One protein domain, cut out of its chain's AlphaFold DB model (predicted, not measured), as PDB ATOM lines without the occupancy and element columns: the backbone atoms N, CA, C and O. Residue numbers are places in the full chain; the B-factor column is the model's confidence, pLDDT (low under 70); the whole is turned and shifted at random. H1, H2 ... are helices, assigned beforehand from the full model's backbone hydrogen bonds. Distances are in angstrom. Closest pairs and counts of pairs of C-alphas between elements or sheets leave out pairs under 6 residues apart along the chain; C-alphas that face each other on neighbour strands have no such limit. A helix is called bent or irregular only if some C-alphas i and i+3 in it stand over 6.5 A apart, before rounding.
ATOM      1  N   PHE A 220     -33.310 -20.941  37.918       45.44
ATOM      2  CA  PHE A 220     -33.470 -20.305  39.221       45.44
ATOM      3  C   PHE A 220     -34.828 -19.596  39.316       45.44
ATOM      4  O   PHE A 220     -35.355 -19.052  38.349       45.44
ATOM      5  N   SER A 221     -35.419 -19.585  40.495       56.47
ATOM      6  CA  SER A 221     -36.591 -18.809  40.880       56.47
ATOM      7  C   SER A 221     -36.237 -17.334  41.093       56.47
ATOM      8  O   SER A 221     -35.097 -16.987  41.392       56.47
ATOM      9  N   PHE A 222     -37.220 -16.438  41.012       60.03
ATOM     10  CA  PHE A 222     -37.072 -15.033  41.399       60.03
ATOM     11  C   PHE A 222     -36.570 -14.873  42.836       60.03
ATOM     12  O   PHE A 222     -35.856 -13.916  43.125       60.03
ATOM     13  N   SER A 223     -36.907 -15.814  43.724       54.75
ATOM     14  CA  SER A 223     -36.374 -15.828  45.086       54.75
ATOM     15  C   SER A 223     -34.864 -16.067  45.085       54.75
ATOM     16  O   SER A 223     -34.129 -15.310  45.711       54.75
ATOM     17  N   GLU A 224     -34.370 -17.028  44.307       52.50
ATOM     18  CA  GLU A 224     -32.938 -17.308  44.205       52.50
ATOM     19  C   GLU A 224     -32.190 -16.193  43.460       52.50
ATOM     20  O   GLU A 224     -31.088 -15.837  43.866       52.50
ATOM     21  N   ILE A 225     -32.808 -15.559  42.453       57.06
ATOM     22  CA  ILE A 225     -32.276 -14.344  41.804       57.06
ATOM     23  C   ILE A 225     -32.116 -13.228  42.829       57.06
ATOM     24  O   ILE A 225     -31.061 -12.607  42.911       57.06
ATOM     25  N   ARG A 226     -33.153 -12.967  43.625       58.38
ATOM     26  CA  ARG A 226     -33.121 -11.927  44.649       58.38
ATOM     27  C   ARG A 226     -32.027 -12.192  45.681       58.38
ATOM     28  O   ARG A 226     -31.297 -11.272  46.028       58.38
ATOM     29  N   HIS A 227     -31.870 -13.437  46.122       54.53
ATOM     30  CA  HIS A 227     -30.804 -13.806  47.054       54.53
ATOM     31  C   HIS A 227     -29.419 -13.673  46.407       54.53
ATOM     32  O   HIS A 227     -28.503 -13.159  47.039       54.53
ATOM     33  N   LEU A 228     -29.269 -14.036  45.130       50.78
ATOM     34  CA  LEU A 228     -28.054 -13.761  44.361       50.78
ATOM     35  C   LEU A 228     -27.768 -12.254  44.267       50.78
ATOM     36  O   LEU A 228     -26.621 -11.857  44.424       50.78
ATOM     37  N   MET A 229     -28.776 -11.398  44.077       50.66
ATOM     38  CA  MET A 229     -28.602  -9.935  44.081       50.66
ATOM     39  C   MET A 229     -28.251  -9.362  45.455       50.66
ATOM     40  O   MET A 229     -27.582  -8.336  45.529       50.66
ATOM     41  N   GLU A 230     -28.753  -9.968  46.529       51.44
ATOM     42  CA  GLU A 230     -28.448  -9.573  47.907       51.44
ATOM     43  C   GLU A 230     -27.033 -10.026  48.314       51.44
ATOM     44  O   GLU A 230     -26.384  -9.350  49.109       51.44
ATOM     45  N   MET A 231     -26.537 -11.126  47.732       41.56
ATOM     46  CA  MET A 231     -25.180 -11.649  47.938       41.56
ATOM     47  C   MET A 231     -24.125 -11.045  47.007       41.56
ATOM     48  O   MET A 231     -22.950 -10.979  47.369       41.56
ATOM     49  N   LEU A 232     -24.513 -10.620  45.805       42.97
ATOM     50  CA  LEU A 232     -23.615  -9.950  44.879       42.97
ATOM     51  C   LEU A 232     -23.580  -8.450  45.193       42.97
ATOM     52  O   LEU A 232     -24.616  -7.824  45.415       42.97
ATOM     53  N   PRO A 233     -22.417  -7.792  45.158       41.16
ATOM     54  CA  PRO A 233     -22.256  -6.458  45.721       41.16
ATOM     55  C   PRO A 233     -22.571  -5.370  44.694       41.16
ATOM     56  O   PRO A 233     -21.925  -4.330  44.607       41.16
ATOM     57  N   PHE A 234     -23.621  -5.616  43.926       44.03
ATOM     58  CA  PHE A 234     -24.169  -4.703  42.947       44.03
ATOM     59  C   PHE A 234     -25.541  -4.203  43.398       44.03
ATOM     60  O   PHE A 234     -26.305  -3.740  42.572       44.03
ATOM     61  N   ALA A 235     -25.897  -4.269  44.686       41.41
ATOM     62  CA  ALA A 235     -27.234  -3.908  45.168       41.41
ATOM     63  C   ALA A 235     -27.715  -2.499  44.750       41.41
ATOM     64  O   ALA A 235     -28.918  -2.256  44.777       41.41
ATOM     65  N   ASN A 236     -26.814  -1.587  44.350       38.59
ATOM     66  CA  ASN A 236     -27.163  -0.289  43.762       38.59
ATOM     67  C   ASN A 236     -27.266  -0.330  42.218       38.59
ATOM     68  O   ASN A 236     -28.256   0.163  41.683       38.59
ATOM     69  N   ASP A 237     -26.340  -0.993  41.515       40.53
ATOM     70  CA  ASP A 237     -26.349  -1.147  40.042       40.53
ATOM     71  C   ASP A 237     -27.383  -2.176  39.533       40.53
ATOM     72  O   ASP A 237     -27.837  -2.121  38.395       40.53
ATOM     73  N   LEU A 238     -27.788  -3.105  40.400       49.53
ATOM     74  CA  LEU A 238     -28.873  -4.072  40.229       49.53
ATOM     75  C   LEU A 238     -30.189  -3.564  40.822       49.53
ATOM     76  O   LEU A 238     -31.195  -4.256  40.729       49.53
ATOM     77  N   LYS A 239     -30.219  -2.397  41.474       53.06
ATOM     78  CA  LYS A 239     -31.487  -1.748  41.840       53.06
ATOM     79  C   LYS A 239     -31.965  -0.836  40.736       53.06
ATOM     80  O   LYS A 239     -33.164  -0.832  40.501       53.06
ATOM     81  N   GLU A 240     -31.066  -0.108  40.074       58.72
ATOM     82  CA  GLU A 240     -31.399   0.827  39.000       58.72
ATOM     83  C   GLU A 240     -30.524   0.595  37.762       58.72
ATOM     84  O   GLU A 240     -29.320   0.837  37.787       58.72
ATOM     85  N   LEU A 241     -31.137   0.178  36.653       60.34
ATOM     86  CA  LEU A 241     -30.462   0.101  35.359       60.34
ATOM     87  C   LEU A 241     -30.349   1.506  34.761       60.34
ATOM     88  O   LEU A 241     -31.375   2.085  34.425       60.34
ATOM     89  N   LYS A 242     -29.126   2.041  34.633       57.56
ATOM     90  CA  LYS A 242     -28.844   3.391  34.085       57.56
ATOM     91  C   LYS A 242     -27.991   3.411  32.814       57.56
ATOM     92  O   LYS A 242     -27.847   4.460  32.198       57.56
ATOM     93  N   ASN A 243     -27.394   2.281  32.428       58.91
ATOM     94  CA  ASN A 243     -26.630   2.195  31.184       58.91
ATOM     95  C   ASN A 243     -27.599   2.248  29.993       58.91
ATOM     96  O   ASN A 243     -28.457   1.378  29.874       58.91
ATOM     97  N   GLN A 244     -27.451   3.263  29.140       60.69
ATOM     98  CA  GLN A 244     -28.398   3.574  28.073       60.69
ATOM     99  C   GLN A 244     -28.485   2.483  26.996       60.69
ATOM    100  O   GLN A 244     -29.586   2.106  26.613       60.69
ATOM    101  N   GLU A 245     -27.360   1.913  26.568       59.50
ATOM    102  CA  GLU A 245     -27.331   0.876  25.525       59.50
ATOM    103  C   GLU A 245     -28.015  -0.417  26.001       59.50
ATOM    104  O   GLU A 245     -28.855  -1.004  25.314       59.50
ATOM    105  N   ILE A 246     -27.729  -0.817  27.242       60.91
ATOM    106  CA  ILE A 246     -28.325  -2.012  27.850       60.91
ATOM    107  C   ILE A 246     -29.810  -1.772  28.168       60.91
ATOM    108  O   ILE A 246     -30.640  -2.669  28.020       60.91
ATOM    109  N   LEU A 247     -30.167  -0.554  28.579       69.81
ATOM    110  CA  LEU A 247     -31.552  -0.166  28.828       69.81
ATOM    111  C   LEU A 247     -32.391  -0.189  27.546       69.81
ATOM    112  O   LEU A 247     -33.514  -0.686  27.579       69.81
ATOM    113  N   GLU A 248     -31.864   0.309  26.428       71.62
ATOM    114  CA  GLU A 248     -32.547   0.281  25.130       71.62
ATOM    115  C   GLU A 248     -32.778  -1.159  24.652       71.62
ATOM    116  O   GLU A 248     -33.891  -1.501  24.243       71.62
ATOM    117  N   SER A 249     -31.777  -2.035  24.797       70.69
ATOM    118  CA  SER A 249     -31.925  -3.462  24.486       70.69
ATOM    119  C   SER A 249     -32.945  -4.156  25.397       70.69
ATOM    120  O   SER A 249     -33.809  -4.881  24.901       70.69
ATOM    121  N   PHE A 250     -32.902  -3.900  26.710       75.00
ATOM    122  CA  PHE A 250     -33.878  -4.433  27.665       75.00
ATOM    123  C   PHE A 250     -35.301  -3.974  27.332       75.00
ATOM    124  O   PHE A 250     -36.222  -4.787  27.302       75.00
ATOM    125  N   LEU A 251     -35.488  -2.679  27.067       79.50
ATOM    126  CA  LEU A 251     -36.794  -2.097  26.774       79.50
ATOM    127  C   LEU A 251     -37.388  -2.621  25.469       79.50
ATOM    128  O   LEU A 251     -38.600  -2.814  25.424       79.50
ATOM    129  N   GLY A 252     -36.563  -2.869  24.446       80.94
ATOM    130  CA  GLY A 252     -37.012  -3.449  23.178       80.94
ATOM    131  C   GLY A 252     -37.551  -4.872  23.333       80.94
ATOM    132  O   GLY A 252     -38.556  -5.232  22.728       80.94
ATOM    133  N   GLU A 253     -36.937  -5.677  24.195       78.44
ATOM    134  CA  GLU A 253     -37.395  -7.048  24.456       78.44
ATOM    135  C   GLU A 253     -38.523  -7.117  25.484       78.44
ATOM    136  O   GLU A 253     -39.386  -7.995  25.424       78.44
ATOM    137  N   ALA A 254     -38.557  -6.159  26.407       83.62
ATOM    138  CA  ALA A 254     -39.643  -6.019  27.357       83.62
ATOM    139  C   ALA A 254     -40.983  -5.702  26.674       83.62
ATOM    140  O   ALA A 254     -42.017  -5.903  27.306       83.62
ATOM    141  N   GLU A 255     -41.008  -5.236  25.418       85.06
ATOM    142  CA  GLU A 255     -42.254  -4.948  24.692       85.06
ATOM    143  C   GLU A 255     -43.100  -6.203  24.457       85.06
ATOM    144  O   GLU A 255     -44.304  -6.181  24.716       85.06
ATOM    145  N   GLU A 256     -42.476  -7.301  24.026       84.31
ATOM    146  CA  GLU A 256     -43.168  -8.572  23.778       84.31
ATOM    147  C   GLU A 256     -43.722  -9.147  25.088       84.31
ATOM    148  O   GLU A 256     -44.903  -9.481  25.182       84.31
ATOM    149  N   VAL A 257     -42.906  -9.145  26.144       84.44
ATOM    150  CA  VAL A 257     -43.310  -9.617  27.477       84.44
ATOM    151  C   VAL A 257     -44.396  -8.728  28.090       84.44
ATOM    152  O   VAL A 257     -45.337  -9.230  28.705       84.44
ATOM    153  N   THR A 258     -44.309  -7.409  27.903       86.81
ATOM    154  CA  THR A 258     -45.338  -6.458  28.352       86.81
ATOM    155  C   THR A 258     -46.664  -6.745  27.664       86.81
ATOM    156  O   THR A 258     -47.688  -6.846  28.338       86.81
ATOM    157  N   TRP A 259     -46.647  -6.956  26.347       88.62
ATOM    158  CA  TRP A 259     -47.845  -7.288  25.584       88.62
ATOM    159  C   TRP A 259     -48.488  -8.605  26.046       88.62
ATOM    160  O   TRP A 259     -49.707  -8.660  26.225       88.62
ATOM    161  N   GLU A 260     -47.693  -9.650  26.301       84.81
ATOM    162  CA  GLU A 260     -48.194 -10.932  26.822       84.81
ATOM    163  C   GLU A 260     -48.877 -10.777  28.189       84.81
ATOM    164  O   GLU A 260     -49.978 -11.297  28.410       84.81
ATOM    165  N   ILE A 261     -48.254 -10.024  29.101       87.19
ATOM    166  CA  ILE A 261     -48.804  -9.753  30.436       87.19
ATOM    167  C   ILE A 261     -50.085  -8.914  30.327       87.19
ATOM    168  O   ILE A 261     -51.085  -9.227  30.975       87.19
ATOM    169  N   GLU A 262     -50.106  -7.873  29.493       88.94
ATOM    170  CA  GLU A 262     -51.288  -7.029  29.277       88.94
ATOM    171  C   GLU A 262     -52.463  -7.805  28.673       88.94
ATOM    172  O   GLU A 262     -53.618  -7.594  29.068       88.94
ATOM    173  N   LEU A 263     -52.187  -8.734  27.752       86.38
ATOM    174  CA  LEU A 263     -53.190  -9.622  27.171       86.38
ATOM    175  C   LEU A 263     -53.802 -10.536  28.240       86.38
ATOM    176  O   LEU A 263     -55.029 -10.653  28.324       86.38
ATOM    177  N   PHE A 264     -52.964 -11.124  29.096       85.25
ATOM    178  CA  PHE A 264     -53.401 -11.942  30.226       85.25
ATOM    179  C   PHE A 264     -54.259 -11.145  31.224       85.25
ATOM    180  O   PHE A 264     -55.374 -11.560  31.560       85.25
ATOM    181  N   LEU A 265     -53.796  -9.962  31.643       85.06
ATOM    182  CA  LEU A 265     -54.534  -9.089  32.560       85.06
ATOM    183  C   LEU A 265     -55.867  -8.615  31.967       85.06
ATOM    184  O   LEU A 265     -56.864  -8.508  32.684       85.06
ATOM    185  N   SER A 266     -55.911  -8.350  30.662       83.56
ATOM    186  CA  SER A 266     -57.140  -7.967  29.960       83.56
ATOM    187  C   SER A 266     -58.158  -9.108  29.918       83.56
ATOM    188  O   SER A 266     -59.357  -8.856  30.059       83.56
ATOM    189  N   GLY A 267     -57.695 -10.353  29.766       79.50
ATOM    190  CA  GLY A 267     -58.528 -11.551  29.893       79.50
ATOM    191  C   GLY A 267     -59.152 -11.660  31.285       79.50
ATOM    192  O   GLY A 267     -60.372 -11.738  31.409       79.50
ATOM    193  N   LEU A 268     -58.333 -11.524  32.332       78.50
ATOM    194  CA  LEU A 268     -58.787 -11.546  33.728       78.50
ATOM    195  C   LEU A 268     -59.799 -10.438  34.055       78.50
ATOM    196  O   LEU A 268     -60.805 -10.695  34.717       78.50
ATOM    197  N   LYS A 269     -59.561  -9.205  33.585       77.69
ATOM    198  CA  LYS A 269     -60.458  -8.056  33.821       77.69
ATOM    199  C   LYS A 269     -61.822  -8.222  33.146       77.69
ATOM    200  O   LYS A 269     -62.811  -7.719  33.669       77.69
ATOM    201  N   ARG A 270     -61.891  -8.914  32.002       73.69
ATOM    202  CA  ARG A 270     -63.146  -9.148  31.263       73.69
ATOM    203  C   ARG A 270     -64.035 -10.218  31.886       73.69
ATOM    204  O   ARG A 270     -65.240 -10.175  31.662       73.69
ATOM    205  N   GLU A 271     -63.468 -11.148  32.646       69.44
ATOM    206  CA  GLU A 271     -64.243 -12.221  33.276       69.44
ATOM    207  C   GLU A 271     -64.756 -11.892  34.690       69.44
ATOM    208  O   GLU A 271     -65.437 -12.720  35.289       69.44
ATOM    209  N   GLU A 272     -64.472 -10.694  35.229       63.09
ATOM    210  CA  GLU A 272     -64.901 -10.245  36.574       63.09
ATOM    211  C   GLU A 272     -64.666 -11.291  37.687       63.09
ATOM    212  O   GLU A 272     -65.410 -11.391  38.670       63.09
ATOM    213  N   LEU A 273     -63.614 -12.095  37.534       60.94
ATOM    214  CA  LEU A 273     -63.317 -13.234  38.388       60.94
ATOM    215  C   LEU A 273     -62.994 -12.770  39.822       60.94
ATOM    216  O   LEU A 273     -61.903 -12.277  40.119       60.94
ATOM    217  N   LYS A 274     -63.950 -12.962  40.742       62.22
ATOM    218  CA  LYS A 274     -63.799 -12.754  42.198       62.22
ATOM    219  C   LYS A 274     -62.994 -13.887  42.852       62.22
ATOM    220  O   LYS A 274     -63.459 -14.511  43.802       62.22
ATOM    221  N   LEU A 275     -61.820 -14.180  42.310       64.69
ATOM    222  CA  LEU A 275     -60.906 -15.193  42.842       64.69
ATOM    223  C   LEU A 275     -60.123 -14.626  44.031       64.69
ATOM    224  O   LEU A 275     -59.810 -13.429  44.055       64.69
ATOM    225  N   GLN A 276     -59.798 -15.457  45.023       59.81
ATOM    226  CA  GLN A 276     -58.841 -15.051  46.045       59.81
ATOM    227  C   GLN A 276     -57.442 -15.027  45.404       59.81
ATOM    228  O   GLN A 276     -57.089 -15.826  44.546       59.81
ATOM    229  N   GLY A 277     -56.642 -14.010  45.724       61.69
ATOM    230  CA  GLY A 277     -55.306 -13.845  45.136       61.69
ATOM    231  C   GLY A 277     -55.249 -13.153  43.766       61.69
ATOM    232  O   GLY A 277     -54.192 -12.612  43.439       61.69
ATOM    233  N   SER A 278     -56.356 -13.022  43.015       70.81
ATOM    234  CA  SER A 278     -56.361 -12.276  41.736       70.81
ATOM    235  C   SER A 278     -55.963 -10.812  41.910       70.81
ATOM    236  O   SER A 278     -55.190 -10.290  41.112       70.81
ATOM    237  N   GLY A 279     -56.394 -10.171  43.001       74.56
ATOM    238  CA  GLY A 279     -55.970  -8.815  43.351       74.56
ATOM    239  C   GLY A 279     -54.464  -8.706  43.620       74.56
ATOM    240  O   GLY A 279     -53.845  -7.715  43.242       74.56
ATOM    241  N   GLY A 280     -53.854  -9.736  44.215       77.94
ATOM    242  CA  GLY A 280     -52.408  -9.795  44.445       77.94
ATOM    243  C   GLY A 280     -51.621  -9.965  43.146       77.94
ATOM    244  O   GLY A 280     -50.643  -9.250  42.930       77.94
ATOM    245  N   VAL A 281     -52.087 -10.853  42.263       82.12
ATOM    246  CA  VAL A 281     -51.515 -11.082  40.926       82.12
ATOM    247  C   VAL A 281     -51.624  -9.826  40.054       82.12
ATOM    248  O   VAL A 281     -50.618  -9.391  39.499       82.12
ATOM    249  N   LEU A 282     -52.805  -9.200  39.998       82.56
ATOM    250  CA  LEU A 282     -53.038  -7.927  39.301       82.56
ATOM    251  C   LEU A 282     -52.087  -6.842  39.806       82.56
ATOM    252  O   LEU A 282     -51.365  -6.258  39.010       82.56
ATOM    253  N   THR A 283     -52.021  -6.640  41.124       84.69
ATOM    254  CA  THR A 283     -51.166  -5.604  41.722       84.69
ATOM    255  C   THR A 283     -49.691  -5.816  41.381       84.69
ATOM    256  O   THR A 283     -48.988  -4.853  41.081       84.69
ATOM    257  N   CYS A 284     -49.201  -7.061  41.418       84.44
ATOM    258  CA  CYS A 284     -47.794  -7.354  41.134       84.44
ATOM    259  C   CYS A 284     -47.459  -7.189  39.646       84.44
ATOM    260  O   CYS A 284     -46.430  -6.594  39.332       84.44
ATOM    261  N   PHE A 285     -48.315  -7.659  38.730       86.50
ATOM    262  CA  PHE A 285     -48.093  -7.444  37.297       86.50
ATOM    263  C   PHE A 285     -48.222  -5.967  36.913       86.50
ATOM    264  O   PHE A 285     -47.354  -5.459  36.217       86.50
ATOM    265  N   GLU A 286     -49.239  -5.254  37.403       88.69
ATOM    266  CA  GLU A 286     -49.407  -3.819  37.134       88.69
ATOM    267  C   GLU A 286     -48.216  -3.008  37.665       88.69
ATOM    268  O   GLU A 286     -47.700  -2.154  36.950       88.69
ATOM    269  N   SER A 287     -47.709  -3.335  38.859       86.12
ATOM    270  CA  SER A 287     -46.508  -2.689  39.413       86.12
ATOM    271  C   SER A 287     -45.251  -2.985  38.587       86.12
ATOM    272  O   SER A 287     -44.430  -2.094  38.385       86.12
ATOM    273  N   ALA A 288     -45.085  -4.218  38.095       85.50
ATOM    274  CA  ALA A 288     -43.954  -4.575  37.240       85.50
ATOM    275  C   ALA A 288     -44.016  -3.848  35.883       85.50
ATOM    276  O   ALA A 288     -43.010  -3.295  35.441       85.50
ATOM    277  N   LEU A 289     -45.197  -3.795  35.259       87.94
ATOM    278  CA  LEU A 289     -45.421  -3.076  34.004       87.94
ATOM    279  C   LEU A 289     -45.213  -1.565  34.157       87.94
ATOM    280  O   LEU A 289     -44.613  -0.939  33.285       87.94
ATOM    281  N   GLU A 290     -45.660  -0.976  35.267       87.56
ATOM    282  CA  GLU A 290     -45.455   0.445  35.552       87.56
ATOM    283  C   GLU A 290     -43.959   0.784  35.646       87.56
ATOM    284  O   GLU A 290     -43.511   1.780  35.076       87.56
ATOM    285  N   GLU A 291     -43.164  -0.050  36.321       84.19
ATOM    286  CA  GLU A 291     -41.714   0.153  36.431       84.19
ATOM    287  C   GLU A 291     -40.981  -0.041  35.097       84.19
ATOM    288  O   GLU A 291     -40.099   0.755  34.769       84.19
ATOM    289  N   ILE A 292     -41.372  -1.030  34.286       84.25
ATOM    290  CA  ILE A 292     -40.837  -1.200  32.923       84.25
ATOM    291  C   ILE A 292     -41.201   0.017  32.054       84.25
ATOM    292  O   ILE A 292     -40.352   0.555  31.340       84.25
ATOM    293  N   GLY A 293     -42.438   0.511  32.159       83.25
ATOM    294  CA  GLY A 293     -42.920   1.688  31.435       83.25
ATOM    295  C   GLY A 293     -42.193   2.982  31.814       83.25
ATOM    296  O   GLY A 293     -41.888   3.792  30.936       83.25
ATOM    297  N   LYS A 294     -41.843   3.163  33.096       82.25
ATOM    298  CA  LYS A 294     -41.011   4.287  33.570       82.25
ATOM    299  C   LYS A 294     -39.635   4.307  32.914       82.25
ATOM    300  O   LYS A 294     -39.131   5.393  32.630       82.25
ATOM    301  N   GLY A 295     -39.079   3.139  32.594       73.06
ATOM    302  CA  GLY A 295     -37.814   3.007  31.872       73.06
ATOM    303  C   GLY A 295     -37.756   3.794  30.569       73.06
ATOM    304  O   GLY A 295     -36.752   4.446  30.295       73.06
ATOM    305  N   LYS A 296     -38.865   3.817  29.817       70.12
ATOM    306  CA  LYS A 296     -38.979   4.561  28.552       70.12
ATOM    307  C   LYS A 296     -38.946   6.083  28.738       70.12
ATOM    308  O   LYS A 296     -38.619   6.797  27.798       70.12
ATOM    309  N   GLN A 297     -39.314   6.586  29.918       74.06
ATOM    310  CA  GLN A 297     -39.443   8.024  30.193       74.06
ATOM    311  C   GLN A 297     -38.271   8.586  31.003       74.06
ATOM    312  O   GLN A 297     -37.874   9.728  30.793       74.06
ATOM    313  N   LEU A 298     -37.742   7.802  31.943       72.50
ATOM    314  CA  LEU A 298     -36.748   8.244  32.925       72.50
ATOM    315  C   LEU A 298     -35.326   7.770  32.607       72.50
ATOM    316  O   LEU A 298     -34.434   7.982  33.428       72.50
ATOM    317  N   ALA A 299     -35.125   7.091  31.469       68.62
ATOM    318  CA  ALA A 299     -33.858   6.459  31.091       68.62
ATOM    319  C   ALA A 299     -33.249   5.618  32.238       68.62
ATOM    320  O   ALA A 299     -32.032   5.514  32.387       68.62
ATOM    321  N   SER A 300     -34.113   5.052  33.087       73.56
ATOM    322  CA  SER A 300     -33.730   4.207  34.210       73.56
ATOM    323  C   SER A 300     -34.882   3.318  34.680       73.56
ATOM    324  O   SER A 300     -36.040   3.737  34.666       73.56
ATOM    325  N   ILE A 301     -34.573   2.084  35.093       75.44
ATOM    326  CA  ILE A 301     -35.563   1.103  35.586       75.44
ATOM    327  C   ILE A 301     -35.157   0.583  36.950       75.44
ATOM    328  O   ILE A 301     -34.011   0.166  37.131       75.44
ATOM    329  N   ASN A 302     -36.116   0.507  37.879       75.50
ATOM    330  CA  ASN A 302     -35.899  -0.170  39.148       75.50
ATOM    331  C   ASN A 302     -36.127  -1.687  39.029       75.50
ATOM    332  O   ASN A 302     -37.218  -2.193  39.302       75.50
ATOM    333  N   ILE A 303     -35.104  -2.437  38.615       71.88
ATOM    334  CA  ILE A 303     -35.235  -3.886  38.391       71.88
ATOM    335  C   ILE A 303     -35.481  -4.658  39.704       71.88
ATOM    336  O   ILE A 303     -36.159  -5.685  39.709       71.88
ATOM    337  N   GLY A 304     -35.050  -4.113  40.848       66.56
ATOM    338  CA  GLY A 304     -35.360  -4.671  42.168       66.56
ATOM    339  C   GLY A 304     -36.866  -4.746  42.445       66.56
ATOM    340  O   GLY A 304     -37.348  -5.740  42.990       66.56
ATOM    341  N   ARG A 305     -37.643  -3.743  42.017       74.69
ATOM    342  CA  ARG A 305     -39.115  -3.781  42.107       74.69
ATOM    343  C   ARG A 305     -39.723  -4.860  41.217       74.69
ATOM    344  O   ARG A 305     -40.641  -5.550  41.663       74.69
ATOM    345  N   VAL A 306     -39.202  -5.028  40.003       80.94
ATOM    346  CA  VAL A 306     -39.665  -6.058  39.055       80.94
ATOM    347  C   VAL A 306     -39.462  -7.458  39.640       80.94
ATOM    348  O   VAL A 306     -40.361  -8.291  39.570       80.94
ATOM    349  N   ILE A 307     -38.339  -7.696  40.315       72.12
ATOM    350  CA  ILE A 307     -37.999  -8.995  40.919       72.12
ATOM    351  C   ILE A 307     -38.823  -9.286  42.165       72.12
ATOM    352  O   ILE A 307     -39.301 -10.405  42.320       72.12
ATOM    353  N   VAL A 308     -39.058  -8.290  43.022       76.50
ATOM    354  CA  VAL A 308     -39.962  -8.444  44.177       76.50
ATOM    355  C   VAL A 308     -41.384  -8.777  43.715       76.50
ATOM    356  O   VAL A 308     -42.065  -9.595  44.338       76.50
ATOM    357  N   CYS A 309     -41.839  -8.175  42.613       81.38
ATOM    358  CA  CYS A 309     -43.113  -8.539  41.995       81.38
ATOM    359  C   CYS A 309     -43.061  -9.961  41.420       81.38
ATOM    360  O   CYS A 309     -43.970 -10.748  41.680       81.38
ATOM    361  N   GLY A 310     -41.986 -10.314  40.711       82.75
ATOM    362  CA  GLY A 310     -41.755 -11.647  40.152       82.75
ATOM    363  C   GLY A 310     -41.741 -12.763  41.199       82.75
ATOM    364  O   GLY A 310     -42.374 -13.794  41.000       82.75
ATOM    365  N   GLU A 311     -41.113 -12.544  42.355       76.75
ATOM    366  CA  GLU A 311     -41.074 -13.486  43.483       76.75
ATOM    367  C   GLU A 311     -42.482 -13.804  43.999       76.75
ATOM    368  O   GLU A 311     -42.864 -14.967  44.146       76.75
ATOM    369  N   ARG A 312     -43.295 -12.765  44.214       81.19
ATOM    370  CA  ARG A 312     -44.690 -12.923  44.648       81.19
ATOM    371  C   ARG A 312     -45.530 -13.623  43.587       81.19
ATOM    372  O   ARG A 312     -46.324 -14.500  43.915       81.19
ATOM    373  N   LEU A 313     -45.341 -13.261  42.321       84.06
ATOM    374  CA  LEU A 313     -46.033 -13.880  41.194       84.06
ATOM    375  C   LEU A 313     -45.676 -15.361  41.039       84.06
ATOM    376  O   LEU A 313     -46.560 -16.176  40.786       84.06
ATOM    377  N   GLN A 314     -44.418 -15.726  41.267       80.62
ATOM    378  CA  GLN A 314     -43.969 -17.112  41.226       80.62
ATOM    379  C   GLN A 314     -44.535 -17.944  42.378       80.62
ATOM    380  O   GLN A 314     -44.878 -19.113  42.190       80.62
ATOM    381  N   HIS A 315     -44.702 -17.345  43.560       81.31
ATOM    382  CA  HIS A 315     -45.422 -17.991  44.654       81.31
ATOM    383  C   HIS A 315     -46.881 -18.287  44.263       81.31
ATOM    384  O   HIS A 315     -47.359 -19.402  44.464       81.31
ATOM    385  N   PHE A 316     -47.573 -17.340  43.621       81.88
ATOM    386  CA  PHE A 316     -48.934 -17.568  43.116       81.88
ATOM    387  C   PHE A 316     -48.991 -18.612  41.992       81.88
ATOM    388  O   PHE A 316     -49.924 -19.409  41.956       81.88
ATOM    389  N   SER A 317     -47.995 -18.656  41.102       82.31
ATOM    390  CA  SER A 317     -47.955 -19.613  39.987       82.31
ATOM    391  C   SER A 317     -47.529 -21.029  40.392       82.31
ATOM    392  O   SER A 317     -47.520 -21.920  39.549       82.31
ATOM    393  N   THR A 318     -47.119 -21.246  41.643       79.69
ATOM    394  CA  THR A 318     -46.710 -22.564  42.169       79.69
ATOM    395  C   THR A 318     -47.628 -23.068  43.280       79.69
ATOM    396  O   THR A 318     -47.671 -24.270  43.540       79.69
ATOM    397  N   ASN A 319     -48.398 -22.179  43.912       81.56
ATOM    398  CA  ASN A 319     -49.375 -22.543  44.927       81.56
ATOM    399  C   ASN A 319     -50.572 -23.286  44.305       81.56
ATOM    400  O   ASN A 319     -51.295 -22.745  43.467       81.56
ATOM    401  N   HIS A 320     -50.795 -24.522  44.754       78.38
ATOM    402  CA  HIS A 320     -51.842 -25.404  44.240       78.38
ATOM    403  C   HIS A 320     -53.252 -24.819  44.401       78.38
ATOM    404  O   HIS A 320     -54.044 -24.894  43.463       78.38
ATOM    405  N   ASP A 321     -53.532 -24.171  45.534       79.00
ATOM    406  CA  ASP A 321     -54.842 -23.575  45.813       79.00
ATOM    407  C   ASP A 321     -55.108 -22.396  44.864       79.00
ATOM    408  O   ASP A 321     -56.185 -22.266  44.288       79.00
ATOM    409  N   THR A 322     -54.080 -21.579  44.609       76.38
ATOM    410  CA  THR A 322     -54.167 -20.451  43.669       76.38
ATOM    411  C   THR A 322     -54.344 -20.926  42.228       76.38
ATOM    412  O   THR A 322     -55.181 -20.396  41.503       76.38
ATOM    413  N   LEU A 323     -53.609 -21.952  41.794       78.88
ATOM    414  CA  LEU A 323     -53.762 -22.504  40.444       78.88
ATOM    415  C   LEU A 323     -55.144 -23.134  40.237       78.88
ATOM    416  O   LEU A 323     -55.738 -22.973  39.170       78.88
ATOM    417  N   GLN A 324     -55.674 -23.810  41.257       79.56
ATOM    418  CA  GLN A 324     -57.009 -24.397  41.214       79.56
ATOM    419  C   GLN A 324     -58.101 -23.324  41.108       79.56
ATOM    420  O   GLN A 324     -59.067 -23.509  40.367       79.56
ATOM    421  N   GLU A 325     -57.936 -22.193  41.797       79.69
ATOM    422  CA  GLU A 325     -58.833 -21.041  41.687       79.69
ATOM    423  C   GLU A 325     -58.770 -20.368  40.309       79.69
ATOM    424  O   GLU A 325     -59.803 -19.989  39.760       79.69
ATOM    425  N   PHE A 326     -57.581 -20.257  39.713       76.50
ATOM    426  CA  PHE A 326     -57.405 -19.660  38.384       76.50
ATOM    427  C   PHE A 326     -57.928 -20.542  37.238       76.50
ATOM    428  O   PHE A 326     -58.198 -20.023  36.153       76.50
ATOM    429  N   GLY A 327     -58.107 -21.850  37.450       82.06
ATOM    430  CA  GLY A 327     -58.727 -22.748  36.473       82.06
ATOM    431  C   GLY A 327     -58.051 -22.673  35.100       82.06
ATOM    432  O   GLY A 327     -56.852 -22.879  34.984       82.06
ATOM    433  N   SER A 328     -58.798 -22.325  34.046       80.81
ATOM    434  CA  SER A 328     -58.260 -22.194  32.678       80.81
ATOM    435  C   SER A 328     -57.208 -21.090  32.500       80.81
ATOM    436  O   SER A 328     -56.529 -21.061  31.476       80.81
ATOM    437  N   TYR A 329     -57.062 -20.183  33.469       81.38
ATOM    438  CA  TYR A 329     -56.077 -19.099  33.453       81.38
ATOM    439  C   TYR A 329     -54.757 -19.466  34.144       81.38
ATOM    440  O   TYR A 329     -53.811 -18.679  34.077       81.38
ATOM    441  N   SER A 330     -54.658 -20.640  34.780       81.25
ATOM    442  CA  SER A 330     -53.442 -21.099  35.470       81.25
ATOM    443  C   SER A 330     -52.234 -21.187  34.533       81.25
ATOM    444  O   SER A 330     -51.118 -20.802  34.893       81.25
ATOM    445  N   ASP A 331     -52.469 -21.648  33.304       82.69
ATOM    446  CA  ASP A 331     -51.432 -21.802  32.286       82.69
ATOM    447  C   ASP A 331     -50.966 -20.437  31.775       82.69
ATOM    448  O   ASP A 331     -49.768 -20.214  31.612       82.69
ATOM    449  N   GLY A 332     -51.902 -19.495  31.612       82.75
ATOM    450  CA  GLY A 332     -51.607 -18.105  31.259       82.75
ATOM    451  C   GLY A 332     -50.807 -17.382  32.344       82.75
ATOM    452  O   GLY A 332     -49.828 -16.710  32.030       82.75
ATOM    453  N   LEU A 333     -51.156 -17.588  33.620       83.06
ATOM    454  CA  LEU A 333     -50.395 -17.070  34.761       83.06
ATOM    455  C   LEU A 333     -48.964 -17.617  34.749       83.06
ATOM    456  O   LEU A 333     -48.004 -16.855  34.822       83.06
ATOM    457  N   THR A 334     -48.815 -18.933  34.618       83.25
ATOM    458  CA  THR A 334     -47.502 -19.592  34.618       83.25
ATOM    459  C   THR A 334     -46.643 -19.145  33.435       83.25
ATOM    460  O   THR A 334     -45.443 -18.922  33.599       83.25
ATOM    461  N   ALA A 335     -47.243 -18.983  32.252       82.00
ATOM    462  CA  ALA A 335     -46.561 -18.475  31.067       82.00
ATOM    463  C   ALA A 335     -46.094 -17.026  31.260       82.00
ATOM    464  O   ALA A 335     -44.911 -16.753  31.082       82.00
ATOM    465  N   ALA A 336     -46.970 -16.132  31.727       83.38
ATOM    466  CA  ALA A 336     -46.639 -14.727  31.969       83.38
ATOM    467  C   ALA A 336     -45.526 -14.553  33.019       83.38
ATOM    468  O   ALA A 336     -44.612 -13.747  32.839       83.38
ATOM    469  N   VAL A 337     -45.550 -15.348  34.096       84.00
ATOM    470  CA  VAL A 337     -44.473 -15.363  35.102       84.00
ATOM    471  C   VAL A 337     -43.161 -15.863  34.503       84.00
ATOM    472  O   VAL A 337     -42.115 -15.274  34.768       84.00
ATOM    473  N   ARG A 338     -43.200 -16.899  33.659       79.81
ATOM    474  CA  ARG A 338     -42.009 -17.434  32.987       79.81
ATOM    475  C   ARG A 338     -41.423 -16.452  31.966       79.81
ATOM    476  O   ARG A 338     -40.202 -16.343  31.889       79.81
ATOM    477  N   SER A 339     -42.251 -15.722  31.221       81.56
ATOM    478  CA  SER A 339     -41.796 -14.675  30.294       81.56
ATOM    479  C   SER A 339     -41.112 -13.531  31.048       81.56
ATOM    480  O   SER A 339     -39.999 -13.134  30.696       81.56
ATOM    481  N   LEU A 340     -41.705 -13.072  32.159       82.56
ATOM    482  CA  LEU A 340     -41.096 -12.064  33.034       82.56
ATOM    483  C   LEU A 340     -39.768 -12.553  33.632       82.56
ATOM    484  O   LEU A 340     -38.793 -11.804  33.707       82.56
ATOM    485  N   GLN A 341     -39.722 -13.821  34.035       77.31
ATOM    486  CA  GLN A 341     -38.529 -14.485  34.554       77.31
ATOM    487  C   GLN A 341     -37.426 -14.540  33.489       77.31
ATOM    488  O   GLN A 341     -36.296 -14.146  33.764       77.31
ATOM    489  N   GLY A 342     -37.750 -14.944  32.258       70.44
ATOM    490  CA  GLY A 342     -36.809 -14.997  31.136       70.44
ATOM    491  C   GLY A 342     -36.210 -13.634  30.779       70.44
ATOM    492  O   GLY A 342     -34.992 -13.530  30.618       70.44
ATOM    493  N   LEU A 343     -37.039 -12.586  30.728       78.69
ATOM    494  CA  LEU A 343     -36.600 -11.203  30.505       78.69
ATOM    495  C   LEU A 343     -35.620 -10.744  31.590       78.69
ATOM    496  O   LEU A 343     -34.542 -10.224  31.302       78.69
ATOM    497  N   THR A 344     -35.984 -10.997  32.845       73.19
ATOM    498  CA  THR A 344     -35.170 -10.662  34.014       73.19
ATOM    499  C   THR A 344     -33.818 -11.385  33.941       73.19
ATOM    500  O   THR A 344     -32.767 -10.753  34.031       73.19
ATOM    501  N   PHE A 345     -33.814 -12.692  33.668       67.06
ATOM    502  CA  PHE A 345     -32.592 -13.499  33.561       67.06
ATOM    503  C   PHE A 345     -31.647 -13.077  32.453       67.06
ATOM    504  O   PHE A 345     -30.431 -13.074  32.648       67.06
ATOM    505  N   LYS A 346     -32.190 -12.747  31.284       64.25
ATOM    506  CA  LYS A 346     -31.392 -12.323  30.139       64.25
ATOM    507  C   LYS A 346     -30.536 -11.108  30.488       64.25
ATOM    508  O   LYS A 346     -29.338 -11.108  30.218       64.25
ATOM    509  N   PHE A 347     -31.118 -10.155  31.196       64.50
ATOM    510  CA  PHE A 347     -30.419  -8.973  31.673       64.50
ATOM    511  C   PHE A 347     -29.399  -9.283  32.791       64.50
ATOM    512  O   PHE A 347     -28.265  -8.803  32.754       64.50
ATOM    513  N   PHE A 348     -29.730 -10.163  33.745       57.00
ATOM    514  CA  PHE A 348     -28.772 -10.591  34.782       57.00
ATOM    515  C   PHE A 348     -27.577 -11.362  34.228       57.00
ATOM    516  O   PHE A 348     -26.471 -11.219  34.749       57.00
ATOM    517  N   SER A 349     -27.769 -12.151  33.167       50.94
ATOM    518  CA  SER A 349     -26.673 -12.878  32.526       50.94
ATOM    519  C   SER A 349     -25.594 -11.928  32.001       50.94
ATOM    520  O   SER A 349     -24.412 -12.232  32.112       50.94
ATOM    521  N   GLU A 350     -25.974 -10.732  31.554       50.00
ATOM    522  CA  GLU A 350     -25.042  -9.710  31.084       50.00
ATOM    523  C   GLU A 350     -24.292  -9.000  32.226       50.00
ATOM    524  O   GLU A 350     -23.092  -8.742  32.121       50.00
ATOM    525  N   ALA A 351     -24.952  -8.770  33.367       48.84
ATOM    526  CA  ALA A 351     -24.290  -8.284  34.581       48.84
ATOM    527  C   ALA A 351     -23.299  -9.319  35.152       48.84
ATOM    528  O   ALA A 351     -22.194  -8.968  35.560       48.84
ATOM    529  N   ILE A 352     -23.663 -10.604  35.120       46.22
ATOM    530  CA  ILE A 352     -22.817 -11.730  35.546       46.22
ATOM    531  C   ILE A 352     -21.636 -11.932  34.583       46.22
ATOM    532  O   ILE A 352     -20.537 -12.259  35.025       46.22
ATOM    533  N   LEU A 353     -21.800 -11.644  33.287       43.78
ATOM    534  CA  LEU A 353     -20.714 -11.652  32.299       43.78
ATOM    535  C   LEU A 353     -19.622 -10.601  32.553       43.78
ATOM    536  O   LEU A 353     -18.527 -10.747  32.010       43.78
ATOM    537  N   ARG A 354     -19.850  -9.588  33.406       42.91
ATOM    538  CA  ARG A 354     -18.770  -8.706  33.898       42.91
ATOM    539  C   ARG A 354     -17.751  -9.458  34.760       42.91
ATOM    540  O   ARG A 354     -16.603  -9.040  34.840       42.91
ATOM    541  N   MET A 355     -18.127 -10.609  35.325       41.84
ATOM    542  CA  MET A 355     -17.198 -11.581  35.922       41.84
ATOM    543  C   MET A 355     -16.551 -12.493  34.873       41.84
ATOM    544  O   MET A 355     -16.000 -13.538  35.214       41.84
TER     545      MET A 355
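What this domain is: This is residues 220 to 355 of the 489 residues of an uncharacterized protein of Tritonibacter aquimaris (UniProt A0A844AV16). Four helices, H2 to H5, form an up-and-down bundle, each running against the one before, and short H1 packs on H4. The printed part has 136 residues with five named helices, H1 to H5 along the chain, all helix. It is compact, radius of gyration of the C-alphas 15.0 A, spanning 44 by 30 by 17 A.

How they stand to each other: Start at H5, residues 320 to 355, irregular: C-alphas 325 and 328 are 9.1 A apart. Its residues 332 to 347 touch H2, residues 244 to 270, closest at C-alphas 336 and 261, 5.6 A. H3, residues 278 to 298, and H4, residues 303 to 318, touch as a hairpin, closest at C-alphas 288 and 306, 4.9 A. H1, residues 222 to 231, touches H4, closest at C-alphas 222 and 311, 4.8 A. O i to N i+4 pairs are within hydrogen-bond range throughout H1 and H4, and for 21 of 23 in H2, 15 of 17 in H3, 24 of 32 in H5.

Where its parts are: Find C-alpha 222, opening H1, at (-37.072, -15.033, 41.399); H5, 38.2 A from first to last C-alpha, ends at C-alpha 355, at (-17.198, -11.581, 35.922).

The domain as a whole: The printed part has no cut; the H1 to H2 link is long. Confidence is under 70 at, among others, residues 220 to 247.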